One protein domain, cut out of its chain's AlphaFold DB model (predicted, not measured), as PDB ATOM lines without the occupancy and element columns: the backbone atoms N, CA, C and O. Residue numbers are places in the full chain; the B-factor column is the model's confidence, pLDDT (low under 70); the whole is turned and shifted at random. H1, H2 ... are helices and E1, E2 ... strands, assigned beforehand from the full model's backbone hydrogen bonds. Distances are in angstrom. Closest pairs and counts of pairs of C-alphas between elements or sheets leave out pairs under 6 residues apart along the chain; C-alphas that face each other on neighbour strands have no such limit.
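Overview. This is residues 72 to 90 and 100 to 280 of the 280 residues of an uncharacterized protein of Proteobacteria bacterium (UniProt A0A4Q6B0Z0). With little regular structure, two antiparallel sheets, E1-E8-E3-E6 and E2-E7-E4-E5, make a sandwich wound as a jelly roll, one long hairpin, with H2 beside E3. Of 200 printed residues, two named helices and eight named strands hold 75, mostly strand. The whole is compact, radius of gyration of the C-alphas 16.4 A, spanning 52 by 34 by 31 A.

Along the chain. E1, residues 72-78, begins at C-alpha (292.458, 244.798, 282.808). E2 is 109-118, E3 123-131, E4 143-147, E5 150-154, H1 179-182, E6 223-226, H2 228-238 and E7 243-252. E8, 270-279, 29.1 A long, ends at C-alpha (295.071, 236.872, 275.275).

Arrangement. N 74 of E1 and O 274 of E8 are within hydrogen-bond range, 2.8 A. H2 stands at the first sheet's level; its C-alpha 228 is 5.0 A from C-alpha 125. H2 has 4 of 7 O i to N i+4 pairs within range.

Size, cuts and confidence. Residues 91-99 are cut out, with 8.6 A between C-alphas 90 and 100. Link H1 to E6 is long. pLDDT is under 70 in residues 190-198 and 256-261.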
ATOM      1  N   THR A  72     292.446 243.349 282.579       98.06
ATOM      2  CA  THR A  72     292.458 244.798 282.808       98.06
ATOM      3  C   THR A  72     291.112 245.237 283.355       98.06
ATOM      4  O   THR A  72     290.066 244.757 282.924       98.06
ATOM      5  N   THR A  73     291.135 246.178 284.295       98.25
ATOM      6  CA  THR A  73     289.929 246.745 284.908       98.25
ATOM      7  C   THR A  73     289.941 248.259 284.799       98.25
ATOM      8  O   THR A  73     290.979 248.886 285.022       98.25
ATOM      9  N   GLN A  74     288.790 248.851 284.510       98.25
ATOM     10  CA  GLN A  74     288.595 250.293 284.412       98.25
ATOM     11  C   GLN A  74     287.343 250.687 285.184       98.25
ATOM     12  O   GLN A  74     286.325 250.005 285.100       98.25
ATOM     13  N   LYS A  75     287.419 251.783 285.938       98.06
ATOM     14  CA  LYS A  75     286.253 252.366 286.603       98.06
ATOM     15  C   LYS A  75     285.661 253.438 285.706       98.06
ATOM     16  O   LYS A  75     286.385 254.339 285.291       98.06
ATOM     17  N   ILE A  76     284.371 253.322 285.431       98.06
ATOM     18  CA  ILE A  76     283.613 254.231 284.582       98.06
ATOM     19  C   ILE A  76     282.478 254.814 285.410       98.06
ATOM     20  O   ILE A  76     281.720 254.069 286.028       98.06
ATOM     21  N   SER A  77     282.376 256.139 285.407       97.25
ATOM     22  CA  SER A  77     281.360 256.877 286.148       97.25
ATOM     23  C   SER A  77     280.404 257.556 285.179       97.25
ATOM     24  O   SER A  77     280.814 258.398 284.379       97.25
ATOM     25  N   PHE A  78     279.126 257.216 285.284       97.12
ATOM     26  CA  PHE A  78     278.031 257.935 284.653       97.12
ATOM     27  C   PHE A  78     277.414 258.861 285.708       97.12
ATOM     28  O   PHE A  78     276.810 258.371 286.671       97.12
ATOM     29  N   PRO A  79     277.581 260.190 285.590       96.31
ATOM     30  CA  PRO A  79     276.979 261.118 286.538       96.31
ATOM     31  C   PRO A  79     275.453 260.993 286.524       96.31
ATOM     32  O   PRO A  79     274.864 260.611 285.515       96.31
ATOM     33  N   ALA A  80     274.811 261.338 287.641       94.75
ATOM     34  CA  ALA A  80     273.355 261.391 287.692       94.75
ATOM     35  C   ALA A  80     272.829 262.366 286.632       94.75
ATOM     36  O   ALA A  80     273.310 263.500 286.528       94.75
ATOM     37  N   ARG A  81     271.811 261.942 285.887       92.88
ATOM     38  CA  ARG A  81     271.101 262.794 284.939       92.88
ATOM     39  C   ARG A  81     269.794 263.236 285.581       92.88
ATOM     40  O   ARG A  81     268.916 262.416 285.801       92.88
ATOM     41  N   THR A  82     269.687 264.525 285.892       90.12
ATOM     42  CA  THR A  82     268.529 265.116 286.594       90.12
ATOM     43  C   THR A  82     267.677 266.028 285.714       90.12
ATOM     44  O   THR A  82     266.615 266.472 286.140       90.12
ATOM     45  N   ALA A  83     268.140 266.341 284.503       88.75
ATOM     46  CA  ALA A  83     267.371 267.113 283.534       88.75
ATOM     47  C   ALA A  83     266.332 266.219 282.845       88.75
ATOM     48  O   ALA A  83     266.626 265.060 282.572       88.75
ATOM     49  N   ALA A  84     265.165 266.759 282.494       88.19
ATOM     50  CA  ALA A  84     264.208 266.062 281.628       88.19
ATOM     51  C   ALA A  84     264.799 265.795 280.232       88.19
ATOM     52  O   ALA A  84     265.831 266.378 279.866       88.19
ATOM     53  N   CYS A  85     264.185 264.916 279.436       91.25
ATOM     54  CA  CYS A  85     264.622 264.729 278.051       91.25
ATOM     55  C   CYS A  85     264.549 266.034 277.244       91.25
ATOM     56  O   CYS A  85     263.658 266.871 277.424       91.25
ATOM     57  N   SER A  86     265.432 266.158 276.258       93.31
ATOM     58  CA  SER A  86     265.389 267.209 275.242       93.31
ATOM     59  C   SER A  86     264.312 266.893 274.200       93.31
ATOM     60  O   SER A  86     264.624 266.564 273.053       93.31
ATOM     61  N   PHE A  87     263.039 266.925 274.602       93.50
ATOM     62  CA  PHE A  87     261.908 266.740 273.691       93.50
ATOM     63  C   PHE A  87     261.890 267.813 272.604       93.50
ATOM     64  O   PHE A  87     262.276 268.967 272.820       93.50
ATOM     65  N   LEU A  88     261.383 267.447 271.431       94.38
ATOM     66  CA  LEU A  88     261.164 268.414 270.367       94.38
ATOM     67  C   LEU A  88     259.943 269.291 270.693       94.38
ATOM     68  O   LEU A  88     258.938 268.817 271.220       94.38
ATOM     69  N   ALA A  89     260.003 270.581 270.363       91.88
ATOM     70  CA  ALA A  89     258.854 271.466 270.535       91.88
ATOM     71  C   ALA A  89     257.649 270.996 269.695       91.88
ATOM     72  O   ALA A  89     257.806 270.510 268.571       91.88
ATOM     73  N   ALA A  90     256.434 271.184 270.218       89.69
ATOM     74  CA  ALA A  90     255.212 270.856 269.490       89.69
ATOM     75  C   ALA A  90     255.154 271.602 268.142       89.69
ATOM     76  O   ALA A  90     255.367 272.812 268.079       89.69
ATOM     77  N   LEU A 100     261.405 263.335 269.390       95.75
ATOM     78  CA  LEU A 100     260.090 263.742 268.913       95.75
ATOM     79  C   LEU A 100     259.417 264.650 269.956       95.75
ATOM     80  O   LEU A 100     259.938 264.816 271.066       95.75
ATOM     81  N   PRO A 101     258.294 265.303 269.606       94.38
ATOM     82  CA  PRO A 101     257.462 265.955 270.601       94.38
ATOM     83  C   PRO A 101     256.924 264.935 271.598       94.38
ATOM     84  O   PRO A 101     256.755 263.769 271.246       94.38
ATOM     85  N   LYS A 102     256.639 265.401 272.814       92.56
ATOM     86  CA  LYS A 102     256.043 264.583 273.873       92.56
ATOM     87  C   LYS A 102     254.799 263.863 273.369       92.56
ATOM     88  O   LYS A 102     253.938 264.483 272.733       92.56
ATOM     89  N   GLN A 103     254.707 262.582 273.681       91.50
ATOM     90  CA  GLN A 103     253.561 261.752 273.363       91.50
ATOM     91  C   GLN A 103     253.487 260.615 274.373       91.50
ATOM     92  O   GLN A 103     254.252 259.661 274.272       91.50
ATOM     93  N   ASN A 104     252.513 260.708 275.275       89.12
ATOM     94  CA  ASN A 104     252.267 259.700 276.297       89.12
ATOM     95  C   ASN A 104     252.147 258.288 275.716       89.12
ATOM     96  O   ASN A 104     251.486 258.080 274.686       89.12
ATOM     97  N   GLY A 105     252.739 257.320 276.407       87.00
ATOM     98  CA  GLY A 105     252.588 255.906 276.115       87.00
ATOM     99  C   GLY A 105     253.462 255.441 274.959       87.00
ATOM    100  O   GLY A 105     253.201 254.379 274.393       87.00
ATOM    101  N   THR A 106     254.441 256.230 274.508       90.81
ATOM    102  CA  THR A 106     255.345 255.855 273.414       90.81
ATOM    103  C   THR A 106     256.696 256.546 273.541       90.81
ATOM    104  O   THR A 106     256.760 257.763 273.636       90.81
ATOM    105  N   LEU A 107     257.792 255.798 273.394       93.31
ATOM    106  CA  LEU A 107     259.148 256.346 273.426       93.31
ATOM    107  C   LEU A 107     259.343 257.437 272.371       93.31
ATOM    108  O   LEU A 107     259.446 257.153 271.173       93.31
ATOM    109  N   THR A 108     259.443 258.687 272.806       95.31
ATOM    110  CA  THR A 108     259.626 259.852 271.933       95.31
ATOM    111  C   THR A 108     260.928 260.582 272.181       95.31
ATOM    112  O   THR A 108     261.370 261.328 271.302       95.31
ATOM    113  N   ALA A 109     261.596 260.323 273.299       96.06
ATOM    114  CA  ALA A 109     262.897 260.887 273.575       96.06
ATOM    115  C   ALA A 109     263.889 259.868 274.140       96.06
ATOM    116  O   ALA A 109     263.531 258.861 274.746       96.06
ATOM    117  N   GLN A 110     265.163 260.159 273.908       96.44
ATOM    118  CA  GLN A 110     266.281 259.480 274.534       96.44
ATOM    119  C   GLN A 110     267.381 260.476 274.872       96.44
ATOM    120  O   GLN A 110     267.525 261.524 274.230       96.44
ATOM    121  N   GLU A 111     268.209 260.098 275.833       96.50
ATOM    122  CA  GLU A 111     269.390 260.837 276.241       96.50
ATOM    123  C   GLU A 111     270.503 259.851 276.548       96.50
ATOM    124  O   GLU A 111     270.289 258.848 277.225       96.50
ATOM    125  N   THR A 112     271.690 260.113 276.008       97.25
ATOM    126  CA  THR A 112     272.826 259.198 276.120       97.25
ATOM    127  C   THR A 112     273.974 259.865 276.849       97.25
ATOM    128  O   THR A 112     274.469 260.910 276.424       97.25
ATOM    129  N   THR A 113     274.426 259.219 277.917       97.38
ATOM    130  CA  THR A 113     275.672 259.541 278.600       97.38
ATOM    131  C   THR A 113     276.733 258.557 278.127       97.38
ATOM    132  O   THR A 113     276.553 257.344 278.233       97.38
ATOM    133  N   SER A 114     277.842 259.064 277.598       97.88
ATOM    134  CA  SER A 114     278.902 258.241 277.014       97.88
ATOM    135  C   SER A 114     280.196 258.356 277.809       97.88
ATOM    136  O   SER A 114     280.566 259.445 278.248       97.88
ATOM    137  N   ALA A 115     280.922 257.251 277.928       98.19
ATOM    138  CA  ALA A 115     282.262 257.215 278.494       98.19
ATOM    139  C   ALA A 115     283.193 256.404 277.592       98.19
ATOM    140  O   ALA A 115     282.823 255.339 277.103       98.19
ATOM    141  N   GLU A 116     284.408 256.897 277.363       98.31
ATOM    142  CA  GLU A 116     285.411 256.141 276.616       98.31
ATOM    143  C   GLU A 116     286.000 255.032 277.501       98.31
ATOM    144  O   GLU A 116     286.353 255.266 278.658       98.31
ATOM    145  N   ILE A 117     286.126 253.825 276.949       98.19
ATOM    146  CA  ILE A 117     286.809 252.692 277.577       98.19
ATOM    147  C   ILE A 117     288.030 252.307 276.744       98.19
ATOM    148  O   ILE A 117     287.955 252.227 275.515       98.19
ATOM    149  N   ALA A 118     289.158 252.034 277.398       98.31
ATOM    150  CA  ALA A 118     290.331 251.484 276.732       98.31
ATOM    151  C   ALA A 118     290.134 249.990 276.456       98.31
ATOM    152  O   ALA A 118     289.677 249.235 277.314       98.31
ATOM    153  N   ILE A 119     290.516 249.548 275.266       98.06
ATOM    154  CA  ILE A 119     290.460 248.145 274.865       98.06
ATOM    155  C   ILE A 119     291.866 247.552 275.024       98.06
ATOM    156  O   ILE A 119     292.825 248.130 274.495       98.06
ATOM    157  N   PRO A 120     292.045 246.442 275.770       96.88
ATOM    158  CA  PRO A 120     293.365 245.848 275.922       96.88
ATOM    159  C   PRO A 120     293.889 245.330 274.573       96.88
ATOM    160  O   PRO A 120     293.107 244.841 273.754       96.88
ATOM    161  N   PRO A 121     295.209 245.395 274.328       94.25
ATOM    162  CA  PRO A 121     295.785 244.821 273.122       94.25
ATOM    163  C   PRO A 121     295.666 243.295 273.175       94.25
ATOM    164  O   PRO A 121     296.114 242.689 274.144       94.25
ATOM    165  N   GLY A 122     295.079 242.686 272.144       93.12
ATOM    166  CA  GLY A 122     294.967 241.233 272.037       93.12
ATOM    167  C   GLY A 122     293.555 240.745 271.713       93.12
ATOM    168  O   GLY A 122     292.724 241.504 271.214       93.12
ATOM    169  N   LYS A 123     293.288 239.459 271.970       93.56
ATOM    170  CA  LYS A 123     291.968 238.834 271.755       93.56
ATOM    171  C   LYS A 123     291.166 238.820 273.052       93.56
ATOM    172  O   LYS A 123     291.633 238.249 274.038       93.56
ATOM    173  N   ILE A 124     289.973 239.409 273.054       95.00
ATOM    174  CA  ILE A 124     289.120 239.501 274.244       95.00
ATOM    175  C   ILE A 124     288.373 238.182 274.449       95.00
ATOM    176  O   ILE A 124     287.685 237.681 273.570       95.00
ATOM    177  N   CYS A 125     288.502 237.628 275.644       94.19
ATOM    178  CA  CYS A 125     287.890 236.371 276.046       94.19
ATOM    179  C   CYS A 125     286.716 236.567 277.007       94.19
ATOM    180  O   CYS A 125     285.854 235.706 277.087       94.19
ATOM    181  N   ASP A 126     286.663 237.665 277.751       94.88
ATOM    182  CA  ASP A 126     285.609 237.928 278.736       94.88
ATOM    183  C   ASP A 126     285.429 239.442 278.854       94.88
ATOM    184  O   ASP A 126     286.430 240.170 278.860       94.88
ATOM    185  N   ILE A 127     284.181 239.901 278.953       95.50
ATOM    186  CA  ILE A 127     283.854 241.276 279.340       95.50
ATOM    187  C   ILE A 127     282.899 241.225 280.529       95.50
ATOM    188  O   ILE A 127     281.815 240.654 280.451       95.50
ATOM    189  N   GLY A 128     283.278 241.887 281.617       96.06
ATOM    190  CA  GLY A 128     282.417 242.101 282.775       96.06
ATOM    191  C   GLY A 128     282.117 243.581 282.953       96.06
ATOM    192  O   GLY A 128     283.018 244.406 282.840       96.06
ATOM    193  N   ILE A 129     280.869 243.918 283.257       96.62
ATOM    194  CA  ILE A 129     280.443 245.256 283.672       96.62
ATOM    195  C   ILE A 129     279.661 245.098 284.962       96.62
ATOM    196  O   ILE A 129     278.604 244.474 284.980       96.62
ATOM    197  N   LYS A 130     280.188 245.636 286.059       96.25
ATOM    198  CA  LYS A 130     279.579 245.476 287.381       96.25
ATOM    199  C   LYS A 130     279.558 246.788 288.133       96.25
ATOM    200  O   LYS A 130     280.600 247.420 288.286       96.25
ATOM    201  N   SER A 131     278.391 247.169 288.623       95.44
ATOM    202  CA  SER A 131     278.268 248.191 289.662       95.44
ATOM    203  C   SER A 131     278.541 247.602 291.049       95.44
ATOM    204  O   SER A 131     278.662 246.384 291.211       95.44
ATOM    205  N   ASP A 132     278.674 248.471 292.050       90.94
ATOM    206  CA  ASP A 132     278.732 248.044 293.449       90.94
ATOM    207  C   ASP A 132     277.440 247.300 293.837       90.94
ATOM    208  O   ASP A 132     276.351 247.684 293.418       90.94
ATOM    209  N   ALA A 133     277.531 246.250 294.656       86.69
ATOM    210  CA  ALA A 133     276.349 245.499 295.094       86.69
ATOM    211  C   ALA A 133     275.363 246.354 295.917       86.69
ATOM    212  O   ALA A 133     274.174 246.048 295.973       86.69
ATOM    213  N   SER A 134     275.855 247.420 296.552       85.75
ATOM    214  CA  SER A 134     275.067 248.428 297.266       85.75
ATOM    215  C   SER A 134     274.599 249.587 296.380       85.75
ATOM    216  O   SER A 134     273.948 250.506 296.882       85.75
ATOM    217  N   ALA A 135     274.905 249.568 295.076       88.00
ATOM    218  CA  ALA A 135     274.449 250.596 294.152       88.00
ATOM    219  C   ALA A 135     272.916 250.625 294.115       88.00
ATOM    220  O   ALA A 135     272.250 249.623 293.859       88.00
ATOM    221  N   ALA A 136     272.358 251.807 294.358       91.12
ATOM    222  CA  ALA A 136     270.928 252.066 294.287       91.12
ATOM    223  C   ALA A 136     270.594 252.727 292.946       91.12
ATOM    224  O   ALA A 136     270.061 253.838 292.914       91.12
ATOM    225  N   PHE A 137     270.975 252.079 291.839       93.19
ATOM    226  CA  PHE A 137     270.744 252.646 290.520       93.19
ATOM    227  C   PHE A 137     269.258 252.573 290.164       93.19
ATOM    228  O   PHE A 137     268.661 251.500 290.232       93.19
ATOM    229  N   ARG A 138     268.669 253.712 289.798       91.19
ATOM    230  CA  ARG A 138     267.284 253.851 289.341       91.19
ATOM    231  C   ARG A 138     267.257 254.661 288.048       91.19
ATOM    232  O   ARG A 138     268.036 255.602 287.890       91.19
ATOM    233  N   TYR A 139     266.342 254.298 287.165       90.62
ATOM    234  CA  TYR A 139     266.055 254.948 285.892       90.62
ATOM    235  C   TYR A 139     264.549 254.889 285.626       90.62
ATOM    236  O   TYR A 139     263.843 254.147 286.320       90.62
ATOM    237  N   ASP A 140     264.112 255.665 284.641       83.81
ATOM    238  CA  ASP A 140     262.730 255.712 284.166       83.81
ATOM    239  C   ASP A 140     262.592 255.067 282.775       83.81
ATOM    240  O   ASP A 140     263.567 254.997 282.018       83.81
ATOM    241  N   ASP A 141     261.398 254.559 282.469       87.44
ATOM    242  CA  ASP A 141     261.020 253.840 281.246       87.44
ATOM    243  C   ASP A 141     261.932 252.677 280.831       87.44
ATOM    244  O   ASP A 141     261.685 251.509 281.158       87.44
ATOM    245  N   MET A 142     262.973 252.982 280.055       92.00
ATOM    246  CA  MET A 142     263.862 252.014 279.441       92.00
ATOM    247  C   MET A 142     265.310 252.483 279.524       92.00
ATOM    248  O   MET A 142     265.659 253.623 279.214       92.00
ATOM    249  N   LEU A 143     266.169 251.540 279.897       95.31
ATOM    250  CA  LEU A 143     267.607 251.712 279.940       95.31
ATOM    251  C   LEU A 143     268.262 250.831 278.885       95.31
ATOM    252  O   LEU A 143     267.950 249.644 278.756       95.31
ATOM    253  N   ILE A 144     269.220 251.406 278.174       97.12
ATOM    254  CA  ILE A 144     270.057 250.703 277.213       97.12
ATOM    255  C   ILE A 144     271.512 250.928 277.599       97.12
ATOM    256  O   ILE A 144     271.922 252.057 277.868       97.12
ATOM    257  N   MET A 145     272.309 249.863 277.574       97.88
ATOM    258  CA  MET A 145     273.763 249.993 277.570       97.88
ATOM    259  C   MET A 145     274.335 249.367 276.310       97.88
ATOM    260  O   MET A 145     274.002 248.232 275.962       97.88
ATOM    261  N   SER A 146     275.227 250.087 275.637       97.62
ATOM    262  CA  SER A 146     275.885 249.619 274.420       97.62
ATOM    263  C   SER A 146     277.371 249.961 274.401       97.62
ATOM    264  O   SER A 146     277.802 250.949 274.993       97.62
ATOM    265  N   ILE A 147     278.160 249.152 273.691       97.38
ATOM    266  CA  ILE A 147     279.510 249.534 273.271       97.38
ATOM    267  C   ILE A 147     279.432 250.008 271.827       97.38
ATOM    268  O   ILE A 147     279.115 249.245 270.905       97.38
ATOM    269  N   ASP A 148     279.696 251.293 271.643       96.75
ATOM    270  CA  ASP A 148     279.323 252.066 270.476       96.75
ATOM    271  C   ASP A 148     277.818 251.867 270.222       96.75
ATOM    272  O   ASP A 148     276.987 252.244 271.053       96.75
ATOM    273  N   LYS A 149     277.446 251.205 269.127       96.50
ATOM    274  CA  LYS A 149     276.053 250.843 268.820       96.50
ATOM    275  C   LYS A 149     275.680 249.398 269.175       96.50
ATOM    276  O   LYS A 149     274.510 249.053 269.078       96.50
ATOM    277  N   ASN A 150     276.623 248.552 269.593       96.12
ATOM    278  CA  ASN A 150     276.356 247.148 269.921       96.12
ATOM    279  C   ASN A 150     275.744 247.039 271.313       96.12
ATOM    280  O   ASN A 150     276.411 247.342 272.304       96.12
ATOM    281  N   VAL A 151     274.491 246.607 271.395       96.19
ATOM    282  CA  VAL A 151     273.764 246.551 272.661       96.19
ATOM    283  C   VAL A 151     274.295 245.423 273.534       96.19
ATOM    284  O   VAL A 151     274.364 244.272 273.104       96.19
ATOM    285  N   LEU A 152     274.636 245.771 274.773       95.56
ATOM    286  CA  LEU A 152     274.966 244.824 275.830       95.56
ATOM    287  C   LEU A 152     273.705 244.359 276.546       95.56
ATOM    288  O   LEU A 152     273.533 243.162 276.755       95.56
ATOM    289  N   PHE A 153     272.823 245.298 276.890       95.56
ATOM    290  CA  PHE A 153     271.527 244.982 277.469       95.56
ATOM    291  C   PHE A 153     270.462 246.037 277.154       95.56
ATOM    292  O   PHE A 153     270.771 247.205 276.902       95.56
ATOM    293  N   PHE A 154     269.210 245.598 277.238       94.69
ATOM    294  CA  PHE A 154     268.024 246.431 277.398       94.69
ATOM    295  C   PHE A 154     267.382 246.091 278.742       94.69
ATOM    296  O   PHE A 154     267.360 244.924 279.137       94.69
ATOM    297  N   SER A 155     266.794 247.071 279.422       93.12
ATOM    298  CA  SER A 155     265.965 246.804 280.606       93.12
ATOM    299  C   SER A 155     264.705 245.982 280.309       93.12
ATOM    300  O   SER A 155     264.058 245.511 281.238       93.12
ATOM    301  N   THR A 156     264.369 245.800 279.030       89.81
ATOM    302  CA  THR A 156     263.204 245.060 278.547       89.81
ATOM    303  C   THR A 156     263.530 244.226 277.304       89.81
ATOM    304  O   THR A 156     264.312 244.636 276.446       89.81
ATOM    305  N   ASP A 157     262.905 243.063 277.166       89.88
ATOM    306  CA  ASP A 157     263.004 242.159 276.022       89.88
ATOM    307  C   ASP A 157     261.928 242.434 274.963       89.88
ATOM    308  O   ASP A 157     261.946 241.829 273.890       89.88
ATOM    309  N   HIS A 158     261.030 243.395 275.193       87.38
ATOM    310  CA  HIS A 158     259.995 243.772 274.224       87.38
ATOM    311  C   HIS A 158     260.566 244.296 272.904       87.38
ATOM    312  O   HIS A 158     259.936 244.131 271.870       87.38
ATOM    313  N   LEU A 159     261.778 244.862 272.891       88.75
ATOM    314  CA  LEU A 159     262.449 245.296 271.653       88.75
ATOM    315  C   LEU A 159     262.886 244.138 270.744       88.75
ATOM    316  O   LEU A 159     263.164 244.343 269.559       88.75
ATOM    317  N   ILE A 160     263.004 242.934 271.300       89.19
ATOM    318  CA  ILE A 160     263.561 241.765 270.612       89.19
ATOM    319  C   ILE A 160     262.583 240.587 270.558       89.19
ATOM    320  O   ILE A 160     262.888 239.557 269.957       89.19
ATOM    321  N   THR A 161     261.408 240.745 271.161       86.69
ATOM    322  CA  THR A 161     260.314 239.777 271.176       86.69
ATOM    323  C   THR A 161     259.007 240.450 270.745       86.69
ATOM    324  O   THR A 161     258.920 241.670 270.612       86.69
ATOM    325  N   GLY A 162     257.972 239.652 270.481       84.44
ATOM    326  CA  GLY A 162     256.633 240.180 270.221       84.44
ATOM    327  C   GLY A 162     256.539 241.086 268.977       84.44
ATOM    328  O   GLY A 162     257.234 240.850 267.987       84.44
ATOM    329  N   PRO A 163     255.651 242.102 268.982       85.25
ATOM    330  CA  PRO A 163     255.320 242.888 267.789       85.25
ATOM    331  C   PRO A 163     256.416 243.872 267.358       85.25
ATOM    332  O   PRO A 163     256.341 244.419 266.260       85.25
ATOM    333  N   PHE A 164     257.424 244.106 268.201       87.94
ATOM    334  CA  PHE A 164     258.530 245.026 267.923       87.94
ATOM    335  C   PHE A 164     259.797 244.301 267.461       87.94
ATOM    336  O   PHE A 164     260.783 244.944 267.084       87.94
ATOM    337  N   GLN A 165     259.760 242.963 267.426       87.50
ATOM    338  CA  GLN A 165     260.825 242.157 266.856       87.50
ATOM    339  C   GLN A 165     261.093 242.588 265.405       87.50
ATOM    340  O   GLN A 165     260.196 242.634 264.565       87.50
ATOM    341  N   GLY A 166     262.355 242.898 265.107       90.00
ATOM    342  CA  GLY A 166     262.793 243.321 263.773       90.00
ATOM    343  C   GLY A 166     262.886 244.834 263.567       90.00
ATOM    344  O   GLY A 166     263.305 245.263 262.495       90.00
ATOM    345  N   LEU A 167     262.565 245.658 264.574       92.75
ATOM    346  CA  LEU A 167     262.887 247.089 264.517       92.75
ATOM    347  C   LEU A 167     264.396 247.346 264.579       92.75
ATOM    348  O   LEU A 167     264.882 248.290 263.956       92.75
ATOM    349  N   LEU A 168     265.126 246.507 265.314       94.94
ATOM    350  CA  LEU A 168     266.572 246.602 265.459       94.94
ATOM    351  C   LEU A 168     267.286 245.619 264.536       94.94
ATOM    352  O   LEU A 168     266.933 244.443 264.442       94.94
ATOM    353  N   GLU A 169     268.334 246.111 263.886       94.25
ATOM    354  CA  GLU A 169     269.207 245.300 263.047       94.25
ATOM    355  C   GLU A 169     270.175 244.494 263.917       94.25
ATOM    356  O   GLU A 169     270.646 244.967 264.954       94.25
ATOM    357  N   GLN A 170     270.509 243.281 263.477       93.38
ATOM    358  CA  GLN A 170     271.584 242.497 264.076       93.38
ATOM    359  C   GLN A 170     272.809 242.495 263.168       93.38
ATOM    360  O   GLN A 170     272.709 242.278 261.963       93.38
ATOM    361  N   THR A 171     273.986 242.679 263.755       90.38
ATOM    362  CA  THR A 171     275.273 242.444 263.091       90.38
ATOM    363  C   THR A 171     276.014 241.374 263.873       90.38
ATOM    364  O   THR A 171     276.229 241.530 265.071       90.38
ATOM    365  N   ASN A 172     276.356 240.263 263.214       87.38
ATOM    366  CA  ASN A 172     276.998 239.099 263.840       87.38
ATOM    367  C   ASN A 172     276.246 238.573 265.083       87.38
ATOM    368  O   ASN A 172     276.863 238.121 266.039       87.38
ATOM    369  N   GLY A 173     274.912 238.649 265.086       87.56
ATOM    370  CA  GLY A 173     274.088 238.204 266.216       87.56
ATOM    371  C   GLY A 173     273.977 239.198 267.380       87.56
ATOM    372  O   GLY A 173     273.399 238.849 268.404       87.56
ATOM    373  N   ILE A 174     274.494 240.429 267.248       91.38
ATOM    374  CA  ILE A 174     274.311 241.499 268.242       91.38
ATOM    375  C   ILE A 174     273.356 242.557 267.704       91.38
ATOM    376  O   ILE A 174     273.597 243.128 266.632       91.38
ATOM    377  N   TYR A 175     272.320 242.877 268.477       95.06
ATOM    378  CA  TYR A 175     271.435 243.999 268.176       95.06
ATOM    379  C   TYR A 175     272.182 245.331 268.206       95.06
ATOM    380  O   TYR A 175     272.984 245.604 269.101       95.06
ATOM    381  N   GLN A 176     271.896 246.170 267.217       96.19
ATOM    382  CA  GLN A 176     272.426 247.520 267.117       96.19
ATOM    383  C   GLN A 176     271.378 248.518 267.608       96.19
ATOM    384  O   GLN A 176     270.242 248.492 267.136       96.19
ATOM    385  N   TRP A 177     271.754 249.413 268.522       96.56
ATOM    386  CA  TRP A 177     270.886 250.514 268.923       96.56
ATOM    387  C   TRP A 177     270.755 251.524 267.783       96.56
ATOM    388  O   TRP A 177     271.757 252.020 267.262       96.56
ATOM    389  N   ALA A 178     269.514 251.808 267.394       95.31
ATOM    390  CA  ALA A 178     269.168 252.674 266.274       95.31
ATOM    391  C   ALA A 178     267.896 253.461 266.620       95.31
ATOM    392  O   ALA A 178     266.774 253.007 266.377       95.31
ATOM    393  N   TRP A 179     268.071 254.627 267.243       95.88
ATOM    394  CA  TRP A 179     266.976 255.436 267.789       95.88
ATOM    395  C   TRP A 179     265.892 255.771 266.758       95.88
ATOM    396  O   TRP A 179     264.694 255.691 267.030       95.88
ATOM    397  N   GLU A 180     266.296 256.075 265.530       95.19
ATOM    398  CA  GLU A 180     265.397 256.400 264.429       95.19
ATOM    399  C   GLU A 180     264.450 255.255 264.052       95.19
ATOM    400  O   GLU A 180     263.395 255.491 263.457       95.19
ATOM    401  N   LYS A 181     264.807 254.011 264.394       94.75
ATOM    402  CA  LYS A 181     263.988 252.829 264.124       94.75
ATOM    403  C   LYS A 181     262.915 252.615 265.184       94.75
ATOM    404  O   LYS A 181     261.869 252.067 264.830       94.75
ATOM    405  N   VAL A 182     263.164 253.049 266.421       94.31
ATOM    406  CA  VAL A 182     262.329 252.761 267.602       94.31
ATOM    407  C   VAL A 182     261.459 253.939 268.041       94.31
ATOM    408  O   VAL A 182     260.340 253.719 268.503       94.31
ATOM    409  N   ARG A 183     261.923 255.181 267.861       94.38
ATOM    410  CA  ARG A 183     261.193 256.378 268.294       94.38
ATOM    411  C   ARG A 183     259.789 256.436 267.686       94.38
ATOM    412  O   ARG A 183     259.616 256.220 266.484       94.38
ATOM    413  N   GLY A 184     258.792 256.724 268.514       93.62
ATOM    414  CA  GLY A 184     257.386 256.808 268.123       93.62
ATOM    415  C   GLY A 184     256.712 255.460 267.838       93.62
ATOM    416  O   GLY A 184     255.601 255.460 267.313       93.62
ATOM    417  N   LYS A 185     257.362 254.320 268.119       92.19
ATOM    418  CA  LYS A 185     256.808 252.981 267.828       92.19
ATOM    419  C   LYS A 185     256.714 252.057 269.032       92.19
ATOM    420  O   LYS A 185     255.930 251.114 268.991       92.19
ATOM    421  N   ILE A 186     257.544 252.279 270.044       89.00
ATOM    422  CA  ILE A 186     257.639 251.411 271.217       89.00
ATOM    423  C   ILE A 186     256.802 252.014 272.342       89.00
ATOM    424  O   ILE A 186     257.061 253.166 272.688       89.00
ATOM    425  N   PRO A 187     255.834 251.284 272.910       85.94
ATOM    426  CA  PRO A 187     255.114 251.744 274.082       85.94
ATOM    427  C   PRO A 187     256.038 251.781 275.302       85.94
ATOM    428  O   PRO A 187     256.914 250.933 275.438       85.94
ATOM    429  N   THR A 188     255.834 252.756 276.177       80.06
ATOM    430  CA  THR A 188     256.479 252.859 277.501       80.06
ATOM    431  C   THR A 188     255.773 251.996 278.536       80.06
ATOM    432  O   THR A 188     256.410 251.306 279.337       80.06
ATOM    433  N   ASP A 189     254.442 251.938 278.450       73.81
ATOM    434  CA  ASP A 189     253.620 251.006 279.210       73.81
ATOM    435  C   ASP A 189     253.476 249.679 278.454       73.81
ATOM    436  O   ASP A 189     252.648 249.499 277.557       73.81
ATOM    437  N   PHE A 190     254.311 248.717 278.827       68.62
ATOM    438  CA  PHE A 190     254.273 247.363 278.286       68.62
ATOM    439  C   PHE A 190     253.154 246.480 278.893       68.62
ATOM    440  O   PHE A 190     253.127 245.270 278.657       68.62
ATOM    441  N   GLY A 191     252.204 247.051 279.646       55.41
ATOM    442  CA  GLY A 191     250.962 246.399 280.064       55.41
ATOM    443  C   GLY A 191     250.678 246.444 281.576       55.41
ATOM    444  O   GLY A 191     251.552 246.737 282.386       55.41
ATOM    445  N   PRO A 192     249.452 246.063 281.995       40.12
ATOM    446  CA  PRO A 192     248.856 246.419 283.294       40.12
ATOM    447  C   PRO A 192     249.437 245.726 284.539       40.12
ATOM    448  O   PRO A 192     248.984 245.994 285.654       40.12
ATOM    449  N   SER A 193     250.409 244.823 284.406       44.97
ATOM    450  CA  SER A 193     251.137 244.288 285.559       44.97
ATOM    451  C   SER A 193     252.431 245.068 285.745       44.97
ATOM    452  O   SER A 193     253.144 245.302 284.779       44.97
ATOM    453  N   ARG A 194     252.820 245.368 286.989       44.72
ATOM    454  CA  ARG A 194     254.192 245.831 287.289       44.72
ATOM    455  C   ARG A 194     255.273 244.875 286.737       44.72
ATOM    456  O   ARG A 194     256.383 245.319 286.477       44.72
ATOM    457  N   ASP A 195     254.901 243.619 286.468       52.41
ATOM    458  CA  ASP A 195     255.700 242.564 285.822       52.41
ATOM    459  C   ASP A 195     255.581 242.527 284.275       52.41
ATOM    460  O   ASP A 195     256.170 241.675 283.615       52.41
ATOM    461  N   GLY A 196     254.793 243.425 283.674       53.97
ATOM    462  CA  GLY A 196     254.484 243.481 282.237       53.97
ATOM    463  C   GLY A 196     255.579 244.136 281.397       53.97
ATOM    464  O   GLY A 196     255.576 244.019 280.176       53.97
ATOM    465  N   ARG A 197     256.571 244.758 282.044       62.81
ATOM    466  CA  ARG A 197     257.683 245.463 281.385       62.81
ATOM    467  C   ARG A 197     258.731 244.550 280.745       62.81
ATOM    468  O   ARG A 197     259.714 245.044 280.203       62.81
ATOM    469  N   GLY A 198     258.475 243.244 280.714       69.00
ATOM    470  CA  GLY A 198     259.368 242.260 280.113       69.00
ATOM    471  C   GLY A 198     260.558 241.944 281.017       69.00
ATOM    472  O   GLY A 198     260.750 242.552 282.072       69.00
ATOM    473  N   LYS A 199     261.346 240.946 280.628       86.50
ATOM    474  CA  LYS A 199     262.620 240.651 281.299       86.50
ATOM    475  C   LYS A 199     263.703 241.532 280.697       86.50
ATOM    476  O   LYS A 199     263.602 241.913 279.541       86.50
ATOM    477  N   ALA A 200     264.770 241.807 281.438       91.12
ATOM    478  CA  ALA A 200     265.939 242.414 280.817       91.12
ATOM    479  C   ALA A 200     266.474 241.493 279.710       91.12
ATOM    480  O   ALA A 200     266.630 240.286 279.911       91.12
ATOM    481  N   TYR A 201     266.771 242.065 278.547       92.44
ATOM    482  CA  TYR A 201     267.555 241.377 277.533       92.44
ATOM    483  C   TYR A 201     269.031 241.642 277.799       92.44
ATOM    484  O   TYR A 201     269.427 242.798 277.904       92.44
ATOM    485  N   CYS A 202     269.851 240.595 277.795       93.00
ATOM    486  CA  CYS A 202     271.300 240.719 277.720       93.00
ATOM    487  C   CYS A 202     271.850 239.958 276.514       93.00
ATOM    488  O   CYS A 202     271.374 238.876 276.155       93.00
ATOM    489  N   VAL A 203     272.890 240.519 275.902       91.19
ATOM    490  CA  VAL A 203     273.554 239.933 274.741       91.19
ATOM    491  C   VAL A 203     274.090 238.540 275.046       91.19
ATOM    492  O   VAL A 203     274.730 238.298 276.065       91.19
ATOM    493  N   GLY A 204     273.828 237.617 274.124       84.56
ATOM    494  CA  GLY A 204     274.284 236.243 274.243       84.56
ATOM    495  C   GLY A 204     273.426 235.368 275.152       84.56
ATOM    496  O   GLY A 204     273.912 234.314 275.533       84.56
ATOM    497  N   ASP A 205     272.172 235.724 275.459       82.81
ATOM    498  CA  ASP A 205     271.255 234.860 276.230       82.81
ATOM    499  C   ASP A 205     271.881 234.439 277.573       82.81
ATOM    500  O   ASP A 205     272.207 233.271 277.810       82.81
ATOM    501  N   LEU A 206     272.194 235.459 278.374       84.94
ATOM    502  CA  LEU A 206     272.817 235.322 279.687       84.94
ATOM    503  C   LEU A 206     271.818 234.800 280.718       84.94
ATOM    504  O   LEU A 206     270.625 235.098 280.665       84.94
ATOM    505  N   THR A 207     272.332 234.075 281.705       86.06
ATOM    506  CA  THR A 207     271.558 233.676 282.885       86.06
ATOM    507  C   THR A 207     271.210 234.878 283.771       86.06
ATOM    508  O   THR A 207     271.784 235.961 283.649       86.06
ATOM    509  N   THR A 208     270.283 234.690 284.711       82.44
ATOM    510  CA  THR A 208     269.891 235.714 285.696       82.44
ATOM    511  C   THR A 208     271.027 236.141 286.627       82.44
ATOM    512  O   THR A 208     271.017 237.239 287.175       82.44
ATOM    513  N   GLU A 209     272.022 235.283 286.822       85.88
ATOM    514  CA  GLU A 209     273.229 235.555 287.598       85.88
ATOM    515  C   GLU A 209     274.245 236.375 286.792       85.88
ATOM    516  O   GLU A 209     275.001 237.169 287.353       85.88
ATOM    517  N   GLU A 210     274.257 236.190 285.472       88.81
ATOM    518  CA  GLU A 210     275.124 236.897 284.529       88.81
ATOM    519  C   GLU A 210     274.519 238.225 284.053       88.81
ATOM    520  O   GLU A 210     275.265 239.090 283.604       88.81
ATOM    521  N   CYS A 211     273.200 238.403 284.164       93.38
ATOM    522  CA  CYS A 211     272.449 239.582 283.737       93.38
ATOM    523  C   CYS A 211     271.490 240.039 284.843       93.38
ATOM    524  O   CYS A 211     270.375 239.534 284.981       93.38
ATOM    525  N   GLN A 212     271.924 241.023 285.624       93.62
ATOM    526  CA  GLN A 212     271.136 241.656 286.675       93.62
ATOM    527  C   GLN A 212     270.933 243.118 286.318       93.62
ATOM    528  O   GLN A 212     271.837 243.931 286.497       93.62
ATOM    529  N   ILE A 213     269.751 243.438 285.803       93.75
ATOM    530  CA  ILE A 213     269.309 244.807 285.547       93.75
ATOM    531  C   ILE A 213     268.062 245.013 286.409       93.75
ATOM    532  O   ILE A 213     267.129 244.211 286.296       93.75
ATOM    533  N   PRO A 214     268.023 246.021 287.298       90.94
ATOM    534  CA  PRO A 214     266.830 246.258 288.092       90.94
ATOM    535  C   PRO A 214     265.697 246.680 287.151       90.94
ATOM    536  O   PRO A 214     265.980 247.336 286.147       90.94
ATOM    537  N   PRO A 215     264.432 246.336 287.434       88.25
ATOM    538  CA  PRO A 215     263.305 246.877 286.683       88.25
ATOM    539  C   PRO A 215     263.304 248.408 286.719       88.25
ATOM    540  O   PRO A 215     263.815 249.007 287.670       88.25
ATOM    541  N   THR A 216     262.695 249.040 285.718       85.94
ATOM    542  CA  THR A 216     262.486 250.494 285.753       85.94
ATOM    543  C   THR A 216     261.731 250.897 287.026       85.94
ATOM    544  O   THR A 216     261.013 250.085 287.627       85.94
ATOM    545  N   ASP A 217     261.968 252.114 287.500       83.69
ATOM    546  CA  ASP A 217     261.493 252.635 288.785       83.69
ATOM    547  C   ASP A 217     261.957 251.899 290.045       83.69
ATOM    548  O   ASP A 217     261.567 252.256 291.160       83.69
ATOM    549  N   THR A 218     262.820 250.895 289.910       88.12
ATOM    550  CA  THR A 218     263.318 250.109 291.036       88.12
ATOM    551  C   THR A 218     264.801 250.374 291.229       88.12
ATOM    552  O   THR A 218     265.585 250.320 290.286       88.12
ATOM    553  N   ALA A 219     265.199 250.668 292.467       90.81
ATOM    554  CA  ALA A 219     266.608 250.814 292.800       90.81
ATOM    555  C   ALA A 219     267.281 249.438 292.888       90.81
ATOM    556  O   ALA A 219     266.782 248.548 293.582       90.81
ATOM    557  N   GLY A 220     268.435 249.278 292.249       92.06
ATOM    558  CA  GLY A 220     269.248 248.076 292.400       92.06
ATOM    559  C   GLY A 220     270.581 248.141 291.660       92.06
ATOM    560  O   GLY A 220     270.857 249.119 290.961       92.06
ATOM    561  N   PRO A 221     271.424 247.109 291.814       93.12
ATOM    562  CA  PRO A 221     272.698 247.035 291.124       93.12
ATOM    563  C   PRO A 221     272.511 246.603 289.666       93.12
ATOM    564  O   PRO A 221     271.612 245.833 289.335       93.12
ATOM    565  N   ILE A 222     273.426 247.050 288.812       92.56
ATOM    566  CA  ILE A 222     273.631 246.545 287.453       92.56
ATOM    567  C   ILE A 222     274.827 245.586 287.443       92.56
ATOM    568  O   ILE A 222     275.912 245.935 287.924       92.56
ATOM    569  N   SER A 223     274.656 244.402 286.856       93.69
ATOM    570  CA  SER A 223     275.736 243.453 286.578       93.69
ATOM    571  C   SER A 223     275.492 242.727 285.258       93.69
ATOM    572  O   SER A 223     274.445 242.116 285.067       93.69
ATOM    573  N   VAL A 224     276.482 242.756 284.370       91.38
ATOM    574  CA  VAL A 224     276.503 242.034 283.095       91.38
ATOM    575  C   VAL A 224     277.837 241.308 282.967       91.38
ATOM    576  O   VAL A 224     278.898 241.931 283.033       91.38
ATOM    577  N   ALA A 225     277.804 239.991 282.793       91.88
ATOM    578  CA  ALA A 225     278.980 239.152 282.596       91.88
ATOM    579  C   ALA A 225     278.874 238.413 281.260       91.88
ATOM    580  O   ALA A 225     277.971 237.608 281.064       91.88
ATOM    581  N   LEU A 226     279.804 238.682 280.346       88.56
ATOM    582  CA  LEU A 226     279.843 238.113 279.003       88.56
ATOM    583  C   LEU A 226     280.987 237.101 278.903       88.56
ATOM    584  O   LEU A 226     282.098 237.465 278.503       88.56
ATOM    585  N   PRO A 227     280.740 235.826 279.254       85.62
ATOM    586  CA  PRO A 227     281.776 234.807 279.208       85.62
ATOM    587  C   PRO A 227     282.176 234.464 277.765       85.62
ATOM    588  O   PRO A 227     281.462 234.748 276.799       85.62
ATOM    589  N   ILE A 228     283.300 233.751 277.633       80.69
ATOM    590  CA  ILE A 228     283.949 233.333 276.372       80.69
ATOM    591  C   ILE A 228     282.968 232.822 275.302       80.69
ATOM    592  O   ILE A 228     283.111 233.145 274.125       80.69
ATOM    593  N   GLY A 229     281.960 232.032 275.685       76.12
ATOM    594  CA  GLY A 229     280.995 231.447 274.744       76.12
ATOM    595  C   GLY A 229     279.949 232.423 274.195       76.12
ATOM    596  O   GLY A 229     279.292 232.111 273.207       76.12
ATOM    597  N   LYS A 230     279.783 233.585 274.830       81.94
ATOM    598  CA  LYS A 230     278.735 234.570 274.530       81.94
ATOM    599  C   LYS A 230     279.302 235.898 274.014       81.94
ATOM    600  O   LYS A 230     278.578 236.669 273.394       81.94
ATOM    601  N   ILE A 231     280.602 236.141 274.215       84.50
ATOM    602  CA  ILE A 231     281.269 237.396 273.844       84.50
ATOM    603  C   ILE A 231     281.768 237.452 272.399       84.50
ATOM    604  O   ILE A 231     282.100 238.537 271.929       84.50
ATOM    605  N   ALA A 232     281.838 236.320 271.689       85.06
ATOM    606  CA  ALA A 232     282.543 236.232 270.406       85.06
ATOM    607  C   ALA A 232     282.195 237.370 269.417       85.06
ATOM    608  O   ALA A 232     283.120 238.054 268.977       85.06
ATOM    609  N   PRO A 233     280.910 237.697 269.173       85.88
ATOM    610  CA  PRO A 233     280.560 238.814 268.299       85.88
ATOM    611  C   PRO A 233     281.092 240.183 268.755       85.88
ATOM    612  O   PRO A 233     281.496 241.002 267.928       85.88
ATOM    613  N   ILE A 234     281.090 240.452 270.067       89.12
ATOM    614  CA  ILE A 234     281.538 241.735 270.629       89.12
ATOM    615  C   ILE A 234     283.061 241.793 270.611       89.12
ATOM    616  O   ILE A 234     283.630 242.827 270.273       89.12
ATOM    617  N   SER A 235     283.732 240.687 270.930       90.56
ATOM    618  CA  SER A 235     285.186 240.627 270.832       90.56
ATOM    619  C   SER A 235     285.659 240.873 269.401       90.56
ATOM    620  O   SER A 235     286.598 241.639 269.199       90.56
ATOM    621  N   ASP A 236     285.006 240.270 268.406       88.56
ATOM    622  CA  ASP A 236     285.352 240.484 267.000       88.56
ATOM    623  C   ASP A 236     285.130 241.946 266.585       88.56
ATOM    624  O   ASP A 236     285.947 242.519 265.866       88.56
ATOM    625  N   TYR A 237     284.071 242.587 267.090       91.25
ATOM    626  CA  TYR A 237     283.822 244.016 266.874       91.25
ATOM    627  C   TYR A 237     284.903 244.920 267.489       91.25
ATOM    628  O   TYR A 237     285.274 245.947 266.914       91.25
ATOM    629  N   LEU A 238     285.392 244.556 268.673       94.44
ATOM    630  CA  LEU A 238     286.426 245.297 269.394       94.44
ATOM    631  C   LEU A 238     287.840 244.973 268.906       94.44
ATOM    632  O   LEU A 238     288.783 245.682 269.264       94.44
ATOM    633  N   ALA A 239     287.999 243.947 268.070       90.81
ATOM    634  CA  ALA A 239     289.286 243.573 267.517       90.81
ATOM    635  C   ALA A 239     289.927 244.772 266.802       90.81
ATOM    636  O   ALA A 239     289.326 245.423 265.947       90.81
ATOM    637  N   ASN A 240     291.187 245.047 267.142       88.75
ATOM    638  CA  ASN A 240     291.991 246.157 266.614       88.75
ATOM    639  C   ASN A 240     291.560 247.568 267.051       88.75
ATOM    640  O   ASN A 240     292.202 248.543 266.650       88.75
ATOM    641  N   LYS A 241     290.529 247.712 267.889       96.25
ATOM    642  CA  LYS A 241     290.224 248.996 268.522       96.25
ATOM    643  C   LYS A 241     291.169 249.247 269.693       96.25
ATOM    644  O   LYS A 241     291.558 248.327 270.402       96.25
ATOM    645  N   LYS A 242     291.526 250.516 269.898       97.56
ATOM    646  CA  LYS A 242     292.241 250.970 271.104       97.56
ATOM    647  C   LYS A 242     291.284 251.507 272.160       97.56
ATOM    648  O   LYS A 242     291.549 251.366 273.347       97.56
ATOM    649  N   THR A 243     290.191 252.117 271.713       98.19
ATOM    650  CA  THR A 243     289.125 252.643 272.557       98.19
ATOM    651  C   THR A 243     287.764 252.333 271.938       98.19
ATOM    652  O   THR A 243     287.667 252.031 270.742       98.19
ATOM    653  N   ALA A 244     286.722 252.361 272.760       98.00
ATOM    654  CA  ALA A 244     285.324 252.295 272.345       98.00
ATOM    655  C   ALA A 244     284.474 253.172 273.274       98.00
ATOM    656  O   ALA A 244     284.910 253.496 274.380       98.00
ATOM    657  N   MET A 245     283.266 253.548 272.855       98.31
ATOM    658  CA  MET A 245     282.353 254.314 273.704       98.31
ATOM    659  C   MET A 245     281.402 253.376 274.438       98.31
ATOM    660  O   MET A 245     280.615 252.681 273.806       98.31
ATOM    661  N   LEU A 246     281.430 253.363 275.765       98.31
ATOM    662  CA  LEU A 246     280.367 252.772 276.569       98.31
ATOM    663  C   LEU A 246     279.252 253.807 276.732       98.31
ATOM    664  O   LEU A 246     279.452 254.856 277.345       98.31
ATOM    665  N   ASN A 247     278.092 253.515 276.164       98.31
ATOM    666  CA  ASN A 247     276.932 254.393 276.161       98.31
ATOM    667  C   ASN A 247     275.893 253.871 277.148       98.31
ATOM    668  O   ASN A 247     275.563 252.687 277.121       98.31
ATOM    669  N   LEU A 248     275.377 254.765 277.988       97.88
ATOM    670  CA  LEU A 248     274.212 254.551 278.835       97.88
ATOM    671  C   LEU A 248     273.100 255.469 278.334       97.88
ATOM    672  O   LEU A 248     273.218 256.693 278.423       97.88
ATOM    673  N   THR A 249     272.043 254.884 277.789       97.62
ATOM    674  CA  THR A 249     270.910 255.615 277.227       97.62
ATOM    675  C   THR A 249     269.684 255.395 278.100       97.62
ATOM    676  O   THR A 249     269.320 254.252 278.372       97.62
ATOM    677  N   ALA A 250     269.051 256.487 278.518       95.44
ATOM    678  CA  ALA A 250     267.745 256.494 279.170       95.44
ATOM    679  C   ALA A 250     266.717 257.120 278.222       95.44
ATOM    680  O   ALA A 250     267.071 257.983 277.410       95.44
ATOM    681  N   THR A 251     265.468 256.681 278.305       94.81
ATOM    682  CA  THR A 251     264.401 257.113 277.391       94.81
ATOM    683  C   THR A 251     263.242 257.791 278.117       94.81
ATOM    684  O   THR A 251     263.274 257.900 279.338       94.81
ATOM    685  N   GLY A 252     262.275 258.285 277.343       92.62
ATOM    686  CA  GLY A 252     261.078 258.960 277.839       92.62
ATOM    687  C   GLY A 252     259.975 259.086 276.791       92.62
ATOM    688  O   GLY A 252     260.250 258.993 275.580       92.62
ATOM    689  N   ASP A 253     258.756 259.369 277.232       90.06
ATOM    690  CA  ASP A 253     257.567 259.583 276.408       90.06
ATOM    691  C   ASP A 253     256.877 260.941 276.616       90.06
ATOM    692  O   ASP A 253     256.621 261.630 275.615       90.06
ATOM    693  N   ASP A 254     256.589 261.364 277.846       87.00
ATOM    694  CA  ASP A 254     256.003 262.674 278.152       87.00
ATOM    695  C   ASP A 254     256.173 263.218 279.586       87.00
ATOM    696  O   ASP A 254     255.754 264.359 279.836       87.00
ATOM    697  N   ASP A 255     256.837 262.506 280.492       77.94
ATOM    698  CA  ASP A 255     256.967 262.872 281.903       77.94
ATOM    699  C   ASP A 255     258.074 263.921 282.131       77.94
ATOM    700  O   ASP A 255     259.263 263.652 282.315       77.94
ATOM    701  N   ASP A 256     257.685 265.199 282.133       66.88
ATOM    702  CA  ASP A 256     258.602 266.343 282.258       66.88
ATOM    703  C   ASP A 256     258.826 266.859 283.687       66.88
ATOM    704  O   ASP A 256     259.441 267.914 283.881       66.88
ATOM    705  N   GLY A 257     258.368 266.112 284.693       56.28
ATOM    706  CA  GLY A 257     258.666 266.399 286.091       56.28
ATOM    707  C   GLY A 257     257.756 267.404 286.786       56.28
ATOM    708  O   GLY A 257     258.177 268.035 287.760       56.28
ATOM    709  N   THR A 258     256.486 267.520 286.380       56.88
ATOM    710  CA  THR A 258     255.473 268.151 287.255       56.88
ATOM    711  C   THR A 258     255.329 267.411 288.594       56.88
ATOM    712  O   THR A 258     255.057 268.040 289.620       56.88
ATOM    713  N   ASN A 259     255.637 266.109 288.610       56.41
ATOM    714  CA  ASN A 259     255.817 265.289 289.800       56.41
ATOM    715  C   ASN A 259     257.297 264.880 289.873       56.41
ATOM    716  O   ASN A 259     257.799 264.193 288.997       56.41
ATOM    717  N   THR A 260     258.027 265.289 290.910       57.12
ATOM    718  CA  THR A 260     259.502 265.163 290.996       57.12
ATOM    719  C   THR A 260     260.060 263.732 291.051       57.12
ATOM    720  O   THR A 260     261.257 263.560 291.280       57.12
ATOM    721  N   LYS A 261     259.218 262.702 290.929       63.06
ATOM    722  CA  LYS A 261     259.621 261.301 291.088       63.06
ATOM    723  C   LYS A 261     259.852 260.558 289.781       63.06
ATOM    724  O   LYS A 261     260.632 259.606 289.830       63.06
ATOM    725  N   ASP A 262     259.235 261.031 288.704       71.38
ATOM    726  CA  ASP A 262     259.137 260.350 287.416       71.38
ATOM    727  C   ASP A 262     259.429 261.443 286.373       71.38
ATOM    728  O   ASP A 262     258.579 262.265 286.028       71.38
ATOM    729  N   ILE A 263     260.722 261.633 286.104       85.00
ATOM    730  CA  ILE A 263     261.210 262.599 285.117       85.00
ATOM    731  C   ILE A 263     261.906 261.776 284.051       85.00
ATOM    732  O   ILE A 263     262.919 261.123 284.317       85.00
ATOM    733  N   ASP A 264     261.419 261.896 282.832       88.94
ATOM    734  CA  ASP A 264     261.901 261.130 281.709       88.94
ATOM    735  C   ASP A 264     263.381 261.350 281.398       88.94
ATOM    736  O   ASP A 264     263.965 262.433 281.578       88.94
ATOM    737  N   CYS A 265     263.993 260.290 280.867       91.94
ATOM    738  CA  CYS A 265     265.415 260.183 280.581       91.94
ATOM    739  C   CYS A 265     266.322 260.403 281.807       91.94
ATOM    740  O   CYS A 265     267.534 260.589 281.638       91.94
ATOM    741  N   THR A 266     265.801 260.448 283.036       91.69
ATOM    742  CA  THR A 266     266.645 260.586 284.228       91.69
ATOM    743  C   THR A 266     267.172 259.241 284.700       91.69
ATOM    744  O   THR A 266     266.580 258.181 284.502       91.69
ATOM    745  N   HIS A 267     268.343 259.289 285.326       93.94
ATOM    746  CA  HIS A 267     268.897 258.152 286.040       93.94
ATOM    747  C   HIS A 267     269.784 258.646 287.181       93.94
ATOM    748  O   HIS A 267     270.416 259.707 287.105       93.94
ATOM    749  N   THR A 268     269.868 257.870 288.256       94.69
ATOM    750  CA  THR A 268     270.823 258.138 289.338       94.69
ATOM    751  C   THR A 268     272.260 257.952 288.849       94.69
ATOM    752  O   THR A 268     272.503 257.382 287.786       94.69
ATOM    753  N   ALA A 269     273.240 258.413 289.625       95.94
ATOM    754  CA  ALA A 269     274.640 258.152 289.302       95.94
ATOM    755  C   ALA A 269     274.913 256.639 289.256       95.94
ATOM    756  O   ALA A 269     274.344 255.875 290.041       95.94
ATOM    757  N   LEU A 270     275.780 256.225 288.337       96.38
ATOM    758  CA  LEU A 270     276.178 254.837 288.155       96.38
ATOM    759  C   LEU A 270     277.690 254.754 288.000       96.38
ATOM    760  O   LEU A 270     278.241 255.202 286.998       96.38
ATOM    761  N   ASP A 271     278.337 254.103 288.955       97.38
ATOM    762  CA  ASP A 271     279.726 253.695 288.821       97.38
ATOM    763  C   ASP A 271     279.775 252.211 288.463       97.38
ATOM    764  O   ASP A 271     279.203 251.371 289.162       97.38
ATOM    765  N   VAL A 272     280.474 251.879 287.379       97.62
ATOM    766  CA  VAL A 272     280.725 250.497 286.966       97.62
ATOM    767  C   VAL A 272     282.217 250.217 286.872       97.62
ATOM    768  O   VAL A 272     283.022 251.057 286.472       97.62
ATOM    769  N   THR A 273     282.593 248.992 287.211       98.31
ATOM    770  CA  THR A 273     283.886 248.415 286.863       98.31
ATOM    771  C   THR A 273     283.717 247.605 285.588       98.31
ATOM    772  O   THR A 273     282.947 246.644 285.561       98.31
ATOM    773  N   VAL A 274     284.446 247.993 284.546       98.00
ATOM    774  CA  VAL A 274     284.566 247.252 283.289       98.00
ATOM    775  C   VAL A 274     285.837 246.412 283.352       98.00
ATOM    776  O   VAL A 274     286.929 246.959 283.508       98.00
ATOM    777  N   SER A 275     285.710 245.094 283.247       97.88
ATOM    778  CA  SER A 275     286.821 244.141 283.244       97.88
ATOM    779  C   SER A 275     286.932 243.443 281.894       97.88
ATOM    780  O   SER A 275     285.932 242.951 281.379       97.88
ATOM    781  N   PHE A 276     288.144 243.330 281.366       97.31
ATOM    782  CA  PHE A 276     288.445 242.539 280.178       97.31
ATOM    783  C   PHE A 276     289.417 241.429 280.541       97.31
ATOM    784  O   PHE A 276     290.507 241.726 281.032       97.31
ATOM    785  N   LYS A 277     289.089 240.171 280.231       96.62
ATOM    786  CA  LYS A 277     290.098 239.100 280.189       96.62
ATOM    787  C   LYS A 277     290.489 238.847 278.750       96.62
ATOM    788  O   LYS A 277     289.615 238.737 277.896       96.62
ATOM    789  N   TYR A 278     291.781 238.757 278.467       96.12
ATOM    790  CA  TYR A 278     292.271 238.715 277.092       96.12
ATOM    791  C   TYR A 278     293.562 237.906 276.945       96.12
ATOM    792  O   TYR A 278     294.318 237.702 277.900       96.12
ATOM    793  N   ILE A 279     293.801 237.447 275.718       95.19
ATOM    794  CA  ILE A 279     295.071 236.872 275.275       95.19
ATOM    795  C   ILE A 279     295.918 238.031 274.738       95.19
ATOM    796  O   ILE A 279     295.485 238.632 273.752       95.19
ATOM    797  N   PRO A 280     297.051 238.377 275.377       92.12
ATOM    798  CA  PRO A 280     297.908 239.486 274.955       92.12
ATOM    799  C   PRO A 280     298.590 239.262 273.603       92.12
ATOM    800  O   PRO A 280     298.734 238.090 273.187       92.12
TER     801      PRO A 280